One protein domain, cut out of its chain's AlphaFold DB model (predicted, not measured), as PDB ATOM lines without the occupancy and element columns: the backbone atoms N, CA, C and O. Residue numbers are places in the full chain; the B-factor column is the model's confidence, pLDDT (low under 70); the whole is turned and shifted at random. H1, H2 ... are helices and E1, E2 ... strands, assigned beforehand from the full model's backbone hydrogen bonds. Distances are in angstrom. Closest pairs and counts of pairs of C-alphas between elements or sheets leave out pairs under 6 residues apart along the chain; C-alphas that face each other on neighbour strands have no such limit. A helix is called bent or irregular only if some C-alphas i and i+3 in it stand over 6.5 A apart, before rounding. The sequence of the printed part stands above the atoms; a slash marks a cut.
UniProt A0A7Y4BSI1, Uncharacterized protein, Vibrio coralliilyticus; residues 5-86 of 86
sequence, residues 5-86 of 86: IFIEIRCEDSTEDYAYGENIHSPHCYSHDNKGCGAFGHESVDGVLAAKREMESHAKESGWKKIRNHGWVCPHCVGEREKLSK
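This is residues 5 to 86 of the 86 residues of an uncharacterized protein of Vibrio coralliilyticus (UniProt A0A7Y4BSI1). An elongated model with two parts set end to end: at one end the long helix H2 packs on a ribbon of two strands, E1 and E2, and toward the other end a small hairpin, E3 and E4, has the short helix H1 beside E4 and is followed by helix H3, which ends at residue 84, two residues before the last. A long link without a named element, residues 16 to 37, leads from H1 back to E2. The printed part has 82 residues with three named helices and four named strands, in the order E1 H1 E2 H2 E3 E4 H3; each sheet has two antiparallel strands, and the class is mixed, helices and strands. It is only just compact, close to loose, with a radius of gyration of the C-alphas of 13.7 A and spans of 43 by 27 by 20 A.

Begin at E1, residues 5 to 8, and E2, residues 38 to 42, which are antiparallel at 157 degrees; look for N 5 and O 41 at 2.8 A and N 39 and O 7 at 2.9 A, within hydrogen-bond range. Next find H2, residues 45 to 61: its closest C-alphas to E2 are those of Gly 47 and Gly 41, 4.7 A apart, and to E1 those of Met 55 and Glu 8, 7.0 A apart. Beyond H2 along the chain, E3, residues 65 to 67, and E4, residues 71 to 73, form an antiparallel hairpin at 139 degrees, with N 67 and O 71 at 2.8 A, within hydrogen-bond range. The closest C-alphas of H2 and E3 are those of Ala 59 and Lys 65, 7.8 A apart. H1, residues 12 to 15, comes closest to E4 at the C-alphas of Glu 12 and Val 73, 5.7 A apart. H3, residues 75 to 84, comes closest to E3 at the C-alphas of Val 78 and Lys 65, 7.2 A apart. H1 and H3 are close but not clearly touching, the C-alphas of Asp 13 and Cys 77 being 6.3 A apart. Among the pairs that are apart are H2 and H3, and E2 and E4. Every O i to N i+4 pair is within hydrogen-bond range in H2 and H3; H1 is too short for such a pair, and its one O i to N i+3 pair is not within range.

Find C-alpha 5 at (79.685, 50.407, 74.045), where E1 begins; it is 10.0 A long and E2 is 13.7 A. From C-alpha 45 at (77.195, 40.276, 70.666), H2 runs 24.6 A. E3 measures 6.0 A and E4 6.6 A. H1 is irregular, with C-alphas 12 and 15 7.5 A apart. H3 runs 14.6 A to C-alpha 84 at (46.931, 58.188, 88.708).

Look for the two C-alphas farthest apart at Glu 43 and Lys 86, 45.1 A. The printed part has no cut. The link from H1 to E2, 22 residues, is long; the others are tight. The mean pLDDT of the printed part is 94.0, and residue 86 is under 70.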
ATOM      1  N   ILE A   5      81.030  49.901  74.295       94.44
ATOM      2  CA  ILE A   5      79.685  50.407  74.045       94.44
ATOM      3  C   ILE A   5      79.047  50.667  75.403       94.44
ATOM      4  O   ILE A   5      78.897  49.742  76.199       94.44
ATOM      5  N   PHE A   6      78.675  51.915  75.671       95.31
ATOM      6  CA  PHE A   6      77.807  52.230  76.800       95.31
ATOM      7  C   PHE A   6      76.354  52.002  76.391       95.31
ATOM      8  O   PHE A   6      75.920  52.483  75.344       95.31
ATOM      9  N   ILE A   7      75.611  51.278  77.219       94.25
ATOM     10  CA  ILE A   7      74.167  51.121  77.082       94.25
ATOM     11  C   ILE A   7      73.493  51.582  78.366       94.25
ATOM     12  O   ILE A   7      73.999  51.343  79.459       94.25
ATOM     13  N   GLU A   8      72.345  52.227  78.229       96.31
ATOM     14  CA  GLU A   8      71.578  52.765  79.346       96.31
ATOM     15  C   GLU A   8      70.084  52.511  79.131       96.31
ATOM     16  O   GLU A   8      69.582  52.549  78.003       96.31
ATOM     17  N   ILE A   9      69.359  52.282  80.227       96.00
ATOM     18  CA  ILE A   9      67.897  52.266  80.220       96.00
ATOM     19  C   ILE A   9      67.365  53.692  80.209       96.00
ATOM     20  O   ILE A   9      67.658  54.496  81.095       96.00
ATOM     21  N   ARG A  10      66.473  53.959  79.257       97.25
ATOM     22  CA  ARG A  10      65.650  55.166  79.233       97.25
ATOM     23  C   ARG A  10      64.240  54.836  79.715       97.25
ATOM     24  O   ARG A  10      63.732  53.745  79.470       97.25
ATOM     25  N   CYS A  11      63.644  55.759  80.458       97.88
ATOM     26  CA  CYS A  11      62.297  55.622  80.989       97.88
ATOM     27  C   CYS A  11      61.273  55.778  79.866       97.88
ATOM     28  O   CYS A  11      61.242  56.816  79.206       97.88
ATOM     29  N   GLU A  12      60.400  54.789  79.704       98.00
ATOM     30  CA  GLU A  12      59.332  54.818  78.694       98.00
ATOM     31  C   GLU A  12      58.302  55.920  78.975       98.00
ATOM     32  O   GLU A  12      57.752  56.506  78.055       98.00
ATOM     33  N   ASP A  13      58.112  56.280  80.248       97.38
ATOM     34  CA  ASP A  13      57.239  57.394  80.653       97.38
ATOM     35  C   ASP A  13      57.927  58.763  80.548       97.38
ATOM     36  O   ASP A  13      57.388  59.744  81.036       97.38
ATOM     37  N   SER A  14      59.137  58.867  79.980       96.38
ATOM     38  CA  SER A  14      59.899  60.133  79.991       96.38
ATOM     39  C   SER A  14      59.203  61.296  79.279       96.38
ATOM     40  O   SER A  14      59.492  62.446  79.584       96.38
ATOM     41  N   THR A  15      58.271  61.018  78.372       95.19
ATOM     42  CA  THR A  15      57.524  62.044  77.633       95.19
ATOM     43  C   THR A  15      56.151  62.356  78.227       95.19
ATOM     44  O   THR A  15      55.418  63.155  77.656       95.19
ATOM     45  N   GLU A  16      55.774  61.712  79.331       95.75
ATOM     46  CA  GLU A  16      54.498  61.953  80.010       95.75
ATOM     47  C   GLU A  16      54.555  63.244  80.841       95.75
ATOM     48  O   GLU A  16      55.610  63.611  81.357       95.75
ATOM     49  N   ASP A  17      53.419  63.916  81.049       93.62
ATOM     50  CA  ASP A  17      53.384  65.211  81.754       93.62
ATOM     51  C   ASP A  17      53.994  65.133  83.168       93.62
ATOM     52  O   ASP A  17      54.771  65.995  83.585       93.62
ATOM     53  N   TYR A  18      53.720  64.049  83.900       93.06
ATOM     54  CA  TYR A  18      54.251  63.826  85.249       93.06
ATOM     55  C   TYR A  18      55.760  63.514  85.281       93.06
ATOM     56  O   TYR A  18      56.377  63.502  86.352       93.06
ATOM     57  N   ALA A  19      56.384  63.267  84.128       95.69
ATOM     58  CA  ALA A  19      57.812  62.993  84.013       95.69
ATOM     59  C   ALA A  19      58.677  64.244  84.205       95.69
ATOM     60  O   ALA A  19      59.842  64.124  84.583       95.69
ATOM     61  N   TYR A  20      58.129  65.436  83.968       92.88
ATOM     62  CA  TYR A  20      58.861  66.701  84.077       92.88
ATOM     63  C   TYR A  20      58.958  67.230  85.515       92.88
ATOM     64  O   TYR A  20      59.831  68.046  85.802       92.88
ATOM     65  N   GLY A  21      58.113  66.729  86.424       84.94
ATOM     66  CA  GLY A  21      57.953  67.298  87.762       84.94
ATOM     67  C   GLY A  21      57.281  68.677  87.726       84.94
ATOM     68  O   GLY A  21      57.078  69.269  86.670       84.94
ATOM     69  N   GLU A  22      56.908  69.207  88.890       83.12
ATOM     70  CA  GLU A  22      56.245  70.522  88.968       83.12
ATOM     71  C   GLU A  22      57.188  71.688  88.618       83.12
ATOM     72  O   GLU A  22      56.745  72.747  88.178       83.12
ATOM     73  N   ASN A  23      58.491  71.515  88.862       81.88
ATOM     74  CA  ASN A  23      59.548  72.478  88.566       81.88
ATOM     75  C   ASN A  23      60.931  71.793  88.605       81.88
ATOM     76  O   ASN A  23      61.047  70.632  88.992       81.88
ATOM     77  N   ILE A  24      61.992  72.539  88.272       76.81
ATOM     78  CA  ILE A  24      63.378  72.032  88.195       76.81
ATOM     79  C   ILE A  24      63.953  71.511  89.527       76.81
ATOM     80  O   ILE A  24      64.914  70.747  89.525       76.81
ATOM     81  N   HIS A  25      63.395  71.917  90.671       83.75
ATOM     82  CA  HIS A  25      63.817  71.447  91.995       83.75
ATOM     83  C   HIS A  25      63.011  70.241  92.483       83.75
ATOM     84  O   HIS A  25      63.394  69.609  93.470       83.75
ATOM     85  N   SER A  26      61.904  69.920  91.813       86.19
ATOM     86  CA  SER A  26      61.087  68.763  92.152       86.19
ATOM     87  C   SER A  26      61.712  67.479  91.599       86.19
ATOM     88  O   SER A  26      62.346  67.496  90.537       86.19
ATOM     89  N   PRO A  27      61.523  66.337  92.290       85.75
ATOM     90  CA  PRO A  27      61.796  65.035  91.706       85.75
ATOM     91  C   PRO A  27      61.085  64.909  90.360       85.75
ATOM     92  O   PRO A  27      59.920  65.289  90.219       85.75
ATOM     93  N   HIS A  28      61.812  64.410  89.375       92.75
ATOM     94  CA  HIS A  28      61.333  64.229  88.018       92.75
ATOM     95  C   HIS A  28      61.994  62.983  87.417       92.75
ATOM     96  O   HIS A  28      62.748  62.265  88.086       92.75
ATOM     97  N   CYS A  29      61.661  62.663  86.170       96.69
ATOM     98  CA  CYS A  29      62.105  61.444  85.511       96.69
ATOM     99  C   CYS A  29      63.631  61.299  85.543       96.69
ATOM    100  O   CYS A  29      64.366  62.181  85.105       96.69
ATOM    101  N   TYR A  30      64.114  60.133  85.979       95.69
ATOM    102  CA  TYR A  30      65.552  59.882  86.120       95.69
ATOM    103  C   TYR A  30      66.290  59.986  84.782       95.69
ATOM    104  O   TYR A  30      67.469  60.322  84.746       95.69
ATOM    105  N   SER A  31      65.601  59.735  83.668       96.06
ATOM    106  CA  SER A  31      66.169  59.894  82.332       96.06
ATOM    107  C   SER A  31      66.434  61.357  81.959       96.06
ATOM    108  O   SER A  31      67.388  61.618  81.233       96.06
ATOM    109  N   HIS A  32      65.677  62.329  82.465       94.69
ATOM    110  CA  HIS A  32      65.976  63.746  82.205       94.69
ATOM    111  C   HIS A  32      67.300  64.183  82.846       94.69
ATOM    112  O   HIS A  32      68.021  64.993  82.275       94.69
ATOM    113  N   ASP A  33      67.666  63.550  83.961       91.62
ATOM    114  CA  ASP A  33      68.911  63.793  84.692       91.62
ATOM    115  C   ASP A  33      70.069  62.855  84.298       91.62
ATOM    116  O   ASP A  33      71.126  62.885  84.929       91.62
ATOM    117  N   ASN A  34      69.880  61.965  83.314       90.25
ATOM    118  CA  ASN A  34      70.811  60.861  83.013       90.25
ATOM    119  C   ASN A  34      71.172  60.011  84.249       90.25
ATOM    120  O   ASN A  34      72.268  59.469  84.366       90.25
ATOM    121  N   LYS A  35      70.216  59.854  85.170       92.00
ATOM    122  CA  LYS A  35      70.274  58.945  86.326       92.00
ATOM    123  C   LYS A  35      69.748  57.544  85.967       92.00
ATOM    124  O   LYS A  35      69.243  56.820  86.827       92.00
ATOM    125  N   GLY A  36      69.794  57.188  84.681       90.00
ATOM    126  CA  GLY A  36      69.459  55.859  84.177       90.00
ATOM    127  C   GLY A  36      70.478  54.815  84.626       90.00
ATOM    128  O   GLY A  36      71.650  55.121  84.840       90.00
ATOM    129  N   CYS A  37      70.045  53.562  84.760       95.44
ATOM    130  CA  CYS A  37      70.981  52.460  84.960       95.44
ATOM    131  C   CYS A  37      71.660  52.146  83.625       95.44
ATOM    132  O   CYS A  37      70.970  51.875  82.638       95.44
ATOM    133  N   GLY A  38      72.991  52.166  83.605       95.50
ATOM    134  CA  GLY A  38      73.794  51.837  82.433       95.50
ATOM    135  C   GLY A  38      74.935  50.877  82.747       95.50
ATOM    136  O   GLY A  38      75.259  50.643  83.910       95.50
ATOM    137  N   ALA A  39      75.518  50.306  81.697       97.31
ATOM    138  CA  ALA A  39      76.654  49.392  81.767       97.31
ATOM    139  C   ALA A  39      77.507  49.498  80.494       97.31
ATOM    140  O   ALA A  39      77.024  49.910  79.436       97.31
ATOM    141  N   PHE A  40      78.777  49.105  80.590       97.25
ATOM    142  CA  PHE A  40      79.684  49.039  79.447       97.25
ATOM    143  C   PHE A  40      79.801  47.604  78.936       97.25
ATOM    144  O   PHE A  40      80.046  46.678  79.703       97.25
ATOM    145  N   GLY A  41      79.658  47.429  77.627       96.38
ATOM    146  CA  GLY A  41      79.907  46.175  76.926       96.38
ATOM    147  C   GLY A  41      81.077  46.293  75.957       96.38
ATOM    148  O   GLY A  41      81.452  47.385  75.527       96.38
ATOM    149  N   HIS A  42      81.642  45.152  75.579       94.69
ATOM    150  CA  HIS A  42      82.579  45.078  74.460       94.69
ATOM    151  C   HIS A  42      81.834  45.065  73.121       94.69
ATOM    152  O   HIS A  42      80.666  44.680  73.068       94.69
ATOM    153  N   GLU A  43      82.525  45.438  72.041       93.50
ATOM    154  CA  GLU A  43      82.042  45.355  70.654       93.50
ATOM    155  C   GLU A  43      81.941  43.896  70.162       93.50
ATOM    156  O   GLU A  43      82.611  43.444  69.237       93.50
ATOM    157  N   SER A  44      81.113  43.116  70.845       94.50
ATOM    158  CA  SER A  44      80.714  41.766  70.487       94.50
ATOM    159  C   SER A  44      79.275  41.549  70.936       94.50
ATOM    160  O   SER A  44      78.795  42.193  71.873       94.50
ATOM    161  N   VAL A  45      78.573  40.621  70.285       95.56
ATOM    162  CA  VAL A  45      77.195  40.276  70.666       95.56
ATOM    163  C   VAL A  45      77.138  39.857  72.138       95.56
ATOM    164  O   VAL A  45      76.318  40.373  72.893       95.56
ATOM    165  N   ASP A  46      78.061  38.995  72.570       96.44
ATOM    166  CA  ASP A  46      78.127  38.528  73.957       96.44
ATOM    167  C   ASP A  46      78.431  39.661  74.944       96.44
ATOM    168  O   ASP A  46      77.833  39.712  76.019       96.44
ATOM    169  N   GLY A  47      79.307  40.603  74.574       95.81
ATOM    170  CA  GLY A  47      79.642  41.766  75.396       95.81
ATOM    171  C   GLY A  47      78.445  42.692  75.613       95.81
ATOM    172  O   GLY A  47      78.167  43.090  76.743       95.81
ATOM    173  N   VAL A  48      77.691  42.979  74.550       95.50
ATOM    174  CA  VAL A  48      76.461  43.783  74.630       95.50
ATOM    175  C   VAL A  48      75.382  43.058  75.440       95.50
ATOM    176  O   VAL A  48      74.702  43.677  76.261       95.50
ATOM    177  N   LEU A  49      75.231  41.740  75.269       97.00
ATOM    178  CA  LEU A  49      74.269  40.948  76.041       97.00
ATOM    179  C   LEU A  49      74.626  40.877  77.532       97.00
ATOM    180  O   LEU A  49      73.721  40.912  78.368       97.00
ATOM    181  N   ALA A  50      75.915  40.786  77.874       97.31
ATOM    182  CA  ALA A  50      76.387  40.815  79.256       97.31
ATOM    183  C   ALA A  50      76.085  42.168  79.915       97.31
ATOM    184  O   ALA A  50      75.402  42.197  80.940       97.31
ATOM    185  N   ALA A  51      76.470  43.271  79.265       97.56
ATOM    186  CA  ALA A  51      76.161  44.619  79.732       97.56
ATOM    187  C   ALA A  51      74.649  44.818  79.905       97.56
ATOM    188  O   ALA A  51      74.200  45.394  80.893       97.56
ATOM    189  N   LYS A  52      73.829  44.288  78.983       97.19
ATOM    190  CA  LYS A  52      72.369  44.419  79.070       97.19
ATOM    191  C   LYS A  52      71.823  43.749  80.332       97.19
ATOM    192  O   LYS A  52      70.915  44.284  80.962       97.19
ATOM    193  N   ARG A  53      72.333  42.564  80.681       97.50
ATOM    194  CA  ARG A  53      71.900  41.821  81.877       97.50
ATOM    195  C   ARG A  53      72.303  42.544  83.158       97.50
ATOM    196  O   ARG A  53      71.480  42.637  84.062       97.50
ATOM    197  N   GLU A  54      73.525  43.066  83.209       98.00
ATOM    198  CA  GLU A  54      74.022  43.881  84.322       98.00
ATOM    199  C   GLU A  54      73.155  45.130  84.516       98.00
ATOM    200  O   GLU A  54      72.585  45.341  85.584       98.00
ATOM    201  N   MET A  55      72.948  45.885  83.437       97.50
ATOM    202  CA  MET A  55      72.080  47.057  83.391       97.50
ATOM    203  C   MET A  55      70.656  46.747  83.893       97.50
ATOM    204  O   MET A  55      70.122  47.482  84.723       97.50
ATOM    205  N   GLU A  56      70.036  45.648  83.440       97.62
ATOM    206  CA  GLU A  56      68.709  45.221  83.914       97.62
ATOM    207  C   GLU A  56      68.704  44.739  85.381       97.62
ATOM    208  O   GLU A  56      67.658  44.827  86.027       97.62
ATOM    209  N   SER A  57      69.821  44.234  85.924       97.56
ATOM    210  CA  SER A  57      69.951  43.903  87.357       97.56
ATOM    211  C   SER A  57      69.992  45.171  88.204       97.56
ATOM    212  O   SER A  57      69.141  45.350  89.077       97.56
ATOM    213  N   HIS A  58      70.890  46.101  87.863       97.12
ATOM    214  CA  HIS A  58      71.015  47.395  88.540       97.12
ATOM    215  C   HIS A  58      69.700  48.180  88.514       97.12
ATOM    216  O   HIS A  58      69.329  48.807  89.507       97.12
ATOM    217  N   ALA A  59      68.955  48.105  87.407       97.12
ATOM    218  CA  ALA A  59      67.638  48.718  87.290       97.12
ATOM    219  C   ALA A  59      66.657  48.188  88.342       97.12
ATOM    220  O   ALA A  59      66.031  48.979  89.050       97.12
ATOM    221  N   LYS A  60      66.554  46.861  88.493       97.06
ATOM    222  CA  LYS A  60      65.679  46.236  89.500       97.06
ATOM    223  C   LYS A  60      66.089  46.622  90.917       97.06
ATOM    224  O   LYS A  60      65.228  46.968  91.718       97.06
ATOM    225  N   GLU A  61      67.386  46.584  91.208       96.75
ATOM    226  CA  GLU A  61      67.948  46.951  92.516       96.75
ATOM    227  C   GLU A  61      67.694  48.427  92.854       96.75
ATOM    228  O   GLU A  61      67.423  48.766  94.003       96.75
ATOM    229  N   SER A  62      67.691  49.294  91.839       95.31
ATOM    230  CA  SER A  62      67.434  50.735  91.967       95.31
ATOM    231  C   SER A  62      65.944  51.105  91.930       95.31
ATOM    232  O   SER A  62      65.602  52.286  91.889       95.31
ATOM    233  N   GLY A  63      65.042  50.118  91.916       96.38
ATOM    234  CA  GLY A  63      63.593  50.326  91.973       96.38
ATOM    235  C   GLY A  63      62.910  50.622  90.635       96.38
ATOM    236  O   GLY A  63      61.726  50.964  90.625       96.38
ATOM    237  N   TRP A  64      63.605  50.484  89.501       97.88
ATOM    238  CA  TRP A  64      62.954  50.534  88.192       97.88
ATOM    239  C   TRP A  64      62.002  49.349  88.033       97.88
ATOM    240  O   TRP A  64      62.305  48.224  88.441       97.88
ATOM    241  N   LYS A  65      60.865  49.575  87.372       97.69
ATOM    242  CA  LYS A  65      59.893  48.513  87.079       97.69
ATOM    243  C   LYS A  65      59.789  48.281  85.579       97.69
ATOM    244  O   LYS A  65      59.654  49.223  84.804       97.69
ATOM    245  N   LYS A  66      59.809  47.009  85.173       97.44
ATOM    246  CA  LYS A  66      59.509  46.598  83.797       97.44
ATOM    247  C   LYS A  66      58.010  46.333  83.669       97.44
ATOM    248  O   LYS A  66      57.526  45.292  84.110       97.44
ATOM    249  N   ILE A  67      57.276  47.282  83.097       96.00
ATOM    250  CA  ILE A  67      55.833  47.197  82.871       96.00
ATOM    251  C   ILE A  67      55.566  46.380  81.604       96.00
ATOM    252  O   ILE A  67      56.168  46.595  80.548       96.00
ATOM    253  N   ARG A  68      54.649  45.412  81.711       94.56
ATOM    254  CA  ARG A  68      54.255  44.546  80.594       94.56
ATOM    255  C   ARG A  68      53.682  45.387  79.447       94.56
ATOM    256  O   ARG A  68      52.814  46.215  79.683       94.56
ATOM    257  N   ASN A  69      54.129  45.112  78.219       94.75
ATOM    258  CA  ASN A  69      53.744  45.823  76.988       94.75
ATOM    259  C   ASN A  69      54.073  47.328  76.969       94.75
ATOM    260  O   ASN A  69      53.524  48.038  76.137       94.75
ATOM    261  N   HIS A  70      54.954  47.801  77.857       95.50
ATOM    262  CA  HIS A  70      55.372  49.205  77.897       95.50
ATOM    263  C   HIS A  70      56.894  49.331  77.921       95.50
ATOM    264  O   HIS A  70      57.471  49.937  77.036       95.50
ATOM    265  N   GLY A  71      57.559  48.640  78.851       96.88
ATOM    266  CA  GLY A  71      59.018  48.651  78.979       96.88
ATOM    267  C   GLY A  71      59.463  49.099  80.366       96.88
ATOM    268  O   GLY A  71      58.788  48.811  81.355       96.88
ATOM    269  N   TRP A  72      60.638  49.716  80.471       98.00
ATOM    270  CA  TRP A  72      61.223  50.103  81.755       98.00
ATOM    271  C   TRP A  72      60.791  51.506  82.178       98.00
ATOM    272  O   TRP A  72      60.939  52.469  81.434       98.00
ATOM    273  N   VAL A  73      60.312  51.630  83.413       98.12
ATOM    274  CA  VAL A  73      59.877  52.901  83.996       98.12
ATOM    275  C   VAL A  73      60.674  53.182  85.265       98.12
ATOM    276  O   VAL A  73      60.874  52.291  86.098       98.12
ATOM    277  N   CYS A  74      61.159  54.419  85.386       97.81
ATOM    278  CA  CYS A  74      61.981  54.851  86.513       97.81
ATOM    279  C   CYS A  74      61.166  54.970  87.813       97.81
ATOM    280  O   CYS A  74      59.945  55.128  87.750       97.81
ATOM    281  N   PRO A  75      61.817  54.950  88.991       96.69
ATOM    282  CA  PRO A  75      61.129  55.033  90.279       96.69
ATOM    283  C   PRO A  75      60.178  56.230  90.414       96.69
ATOM    284  O   PRO A  75      59.070  56.068  90.923       96.69
ATOM    285  N   HIS A  76      60.576  57.408  89.912       95.69
ATOM    286  CA  HIS A  76      59.722  58.602  89.900       95.69
ATOM    287  C   HIS A  76      58.424  58.360  89.119       95.69
ATOM    288  O   HIS A  76      57.334  58.428  89.681       95.69
ATOM    289  N   CYS A  77      58.539  57.996  87.839       96.50
ATOM    290  CA  CYS A  77      57.386  57.780  86.961       96.50
ATOM    291  C   CYS A  77      56.502  56.608  87.420       96.50
ATOM    292  O   CYS A  77      55.284  56.675  87.282       96.50
ATOM    293  N   VAL A  78      57.081  55.562  88.023       96.75
ATOM    294  CA  VAL A  78      56.309  54.491  88.676       96.75
ATOM    295  C   VAL A  78      55.420  55.064  89.780       96.75
ATOM    296  O   VAL A  78      54.237  54.736  89.833       96.75
ATOM    297  N   GLY A  79      55.975  55.919  90.644       95.56
ATOM    298  CA  GLY A  79      55.224  56.553  91.725       95.56
ATOM    299  C   GLY A  79      54.076  57.422  91.213       95.56
ATOM    300  O   GLY A  79      52.967  57.338  91.736       95.56
ATOM    301  N   GLU A  80      54.306  58.209  90.162       95.56
ATOM    302  CA  GLU A  80      53.265  59.043  89.545       95.56
ATOM    303  C   GLU A  80      52.160  58.207  88.884       95.56
ATOM    304  O   GLU A  80      50.973  58.418  89.135       95.56
ATOM    305  N   ARG A  81      52.532  57.171  88.126       92.88
ATOM    306  CA  ARG A  81      51.584  56.228  87.521       92.88
ATOM    307  C   ARG A  81      50.688  55.544  88.560       92.88
ATOM    308  O   ARG A  81      49.489  55.382  88.333       92.88
ATOM    309  N   GLU A  82      51.247  55.144  89.702       92.94
ATOM    310  CA  GLU A  82      50.494  54.530  90.805       92.94
ATOM    311  C   GLU A  82      49.514  55.504  91.478       92.94
ATOM    312  O   GLU A  82      48.455  55.068  91.933       92.94
ATOM    313  N   LYS A  83      49.826  56.808  91.523       92.69
ATOM    314  CA  LYS A  83      48.896  57.844  92.005       92.69
ATOM    315  C   LYS A  83      47.716  58.028  91.052       92.69
ATOM    316  O   LYS A  83      46.595  58.133  91.522       92.69
ATOM    317  N   LEU A  84      47.966  58.022  89.741       87.81
ATOM    318  CA  LEU A  84      46.931  58.188  88.708       87.81
ATOM    319  C   LEU A  84      46.015  56.965  88.548       87.81
ATOM    320  O   LEU A  84      44.933  57.073  87.982       87.81
ATOM    321  N   SER A  85      46.456  55.794  89.012       81.75
ATOM    322  CA  SER A  85      45.679  54.547  88.939       81.75
ATOM    323  C   SER A  85      44.692  54.366  90.104       81.75
ATOM    324  O   SER A  85      44.019  53.336  90.165       81.75
ATOM    325  N   LYS A  86      44.650  55.311  91.049       65.25
ATOM    326  CA  LYS A  86      43.756  55.327  92.214       65.25
ATOM    327  C   LYS A  86      42.668  56.372  92.034       65.25
ATOM    328  O   LYS A  86      41.542  56.084  92.491       65.25
TER     329      LYS A  86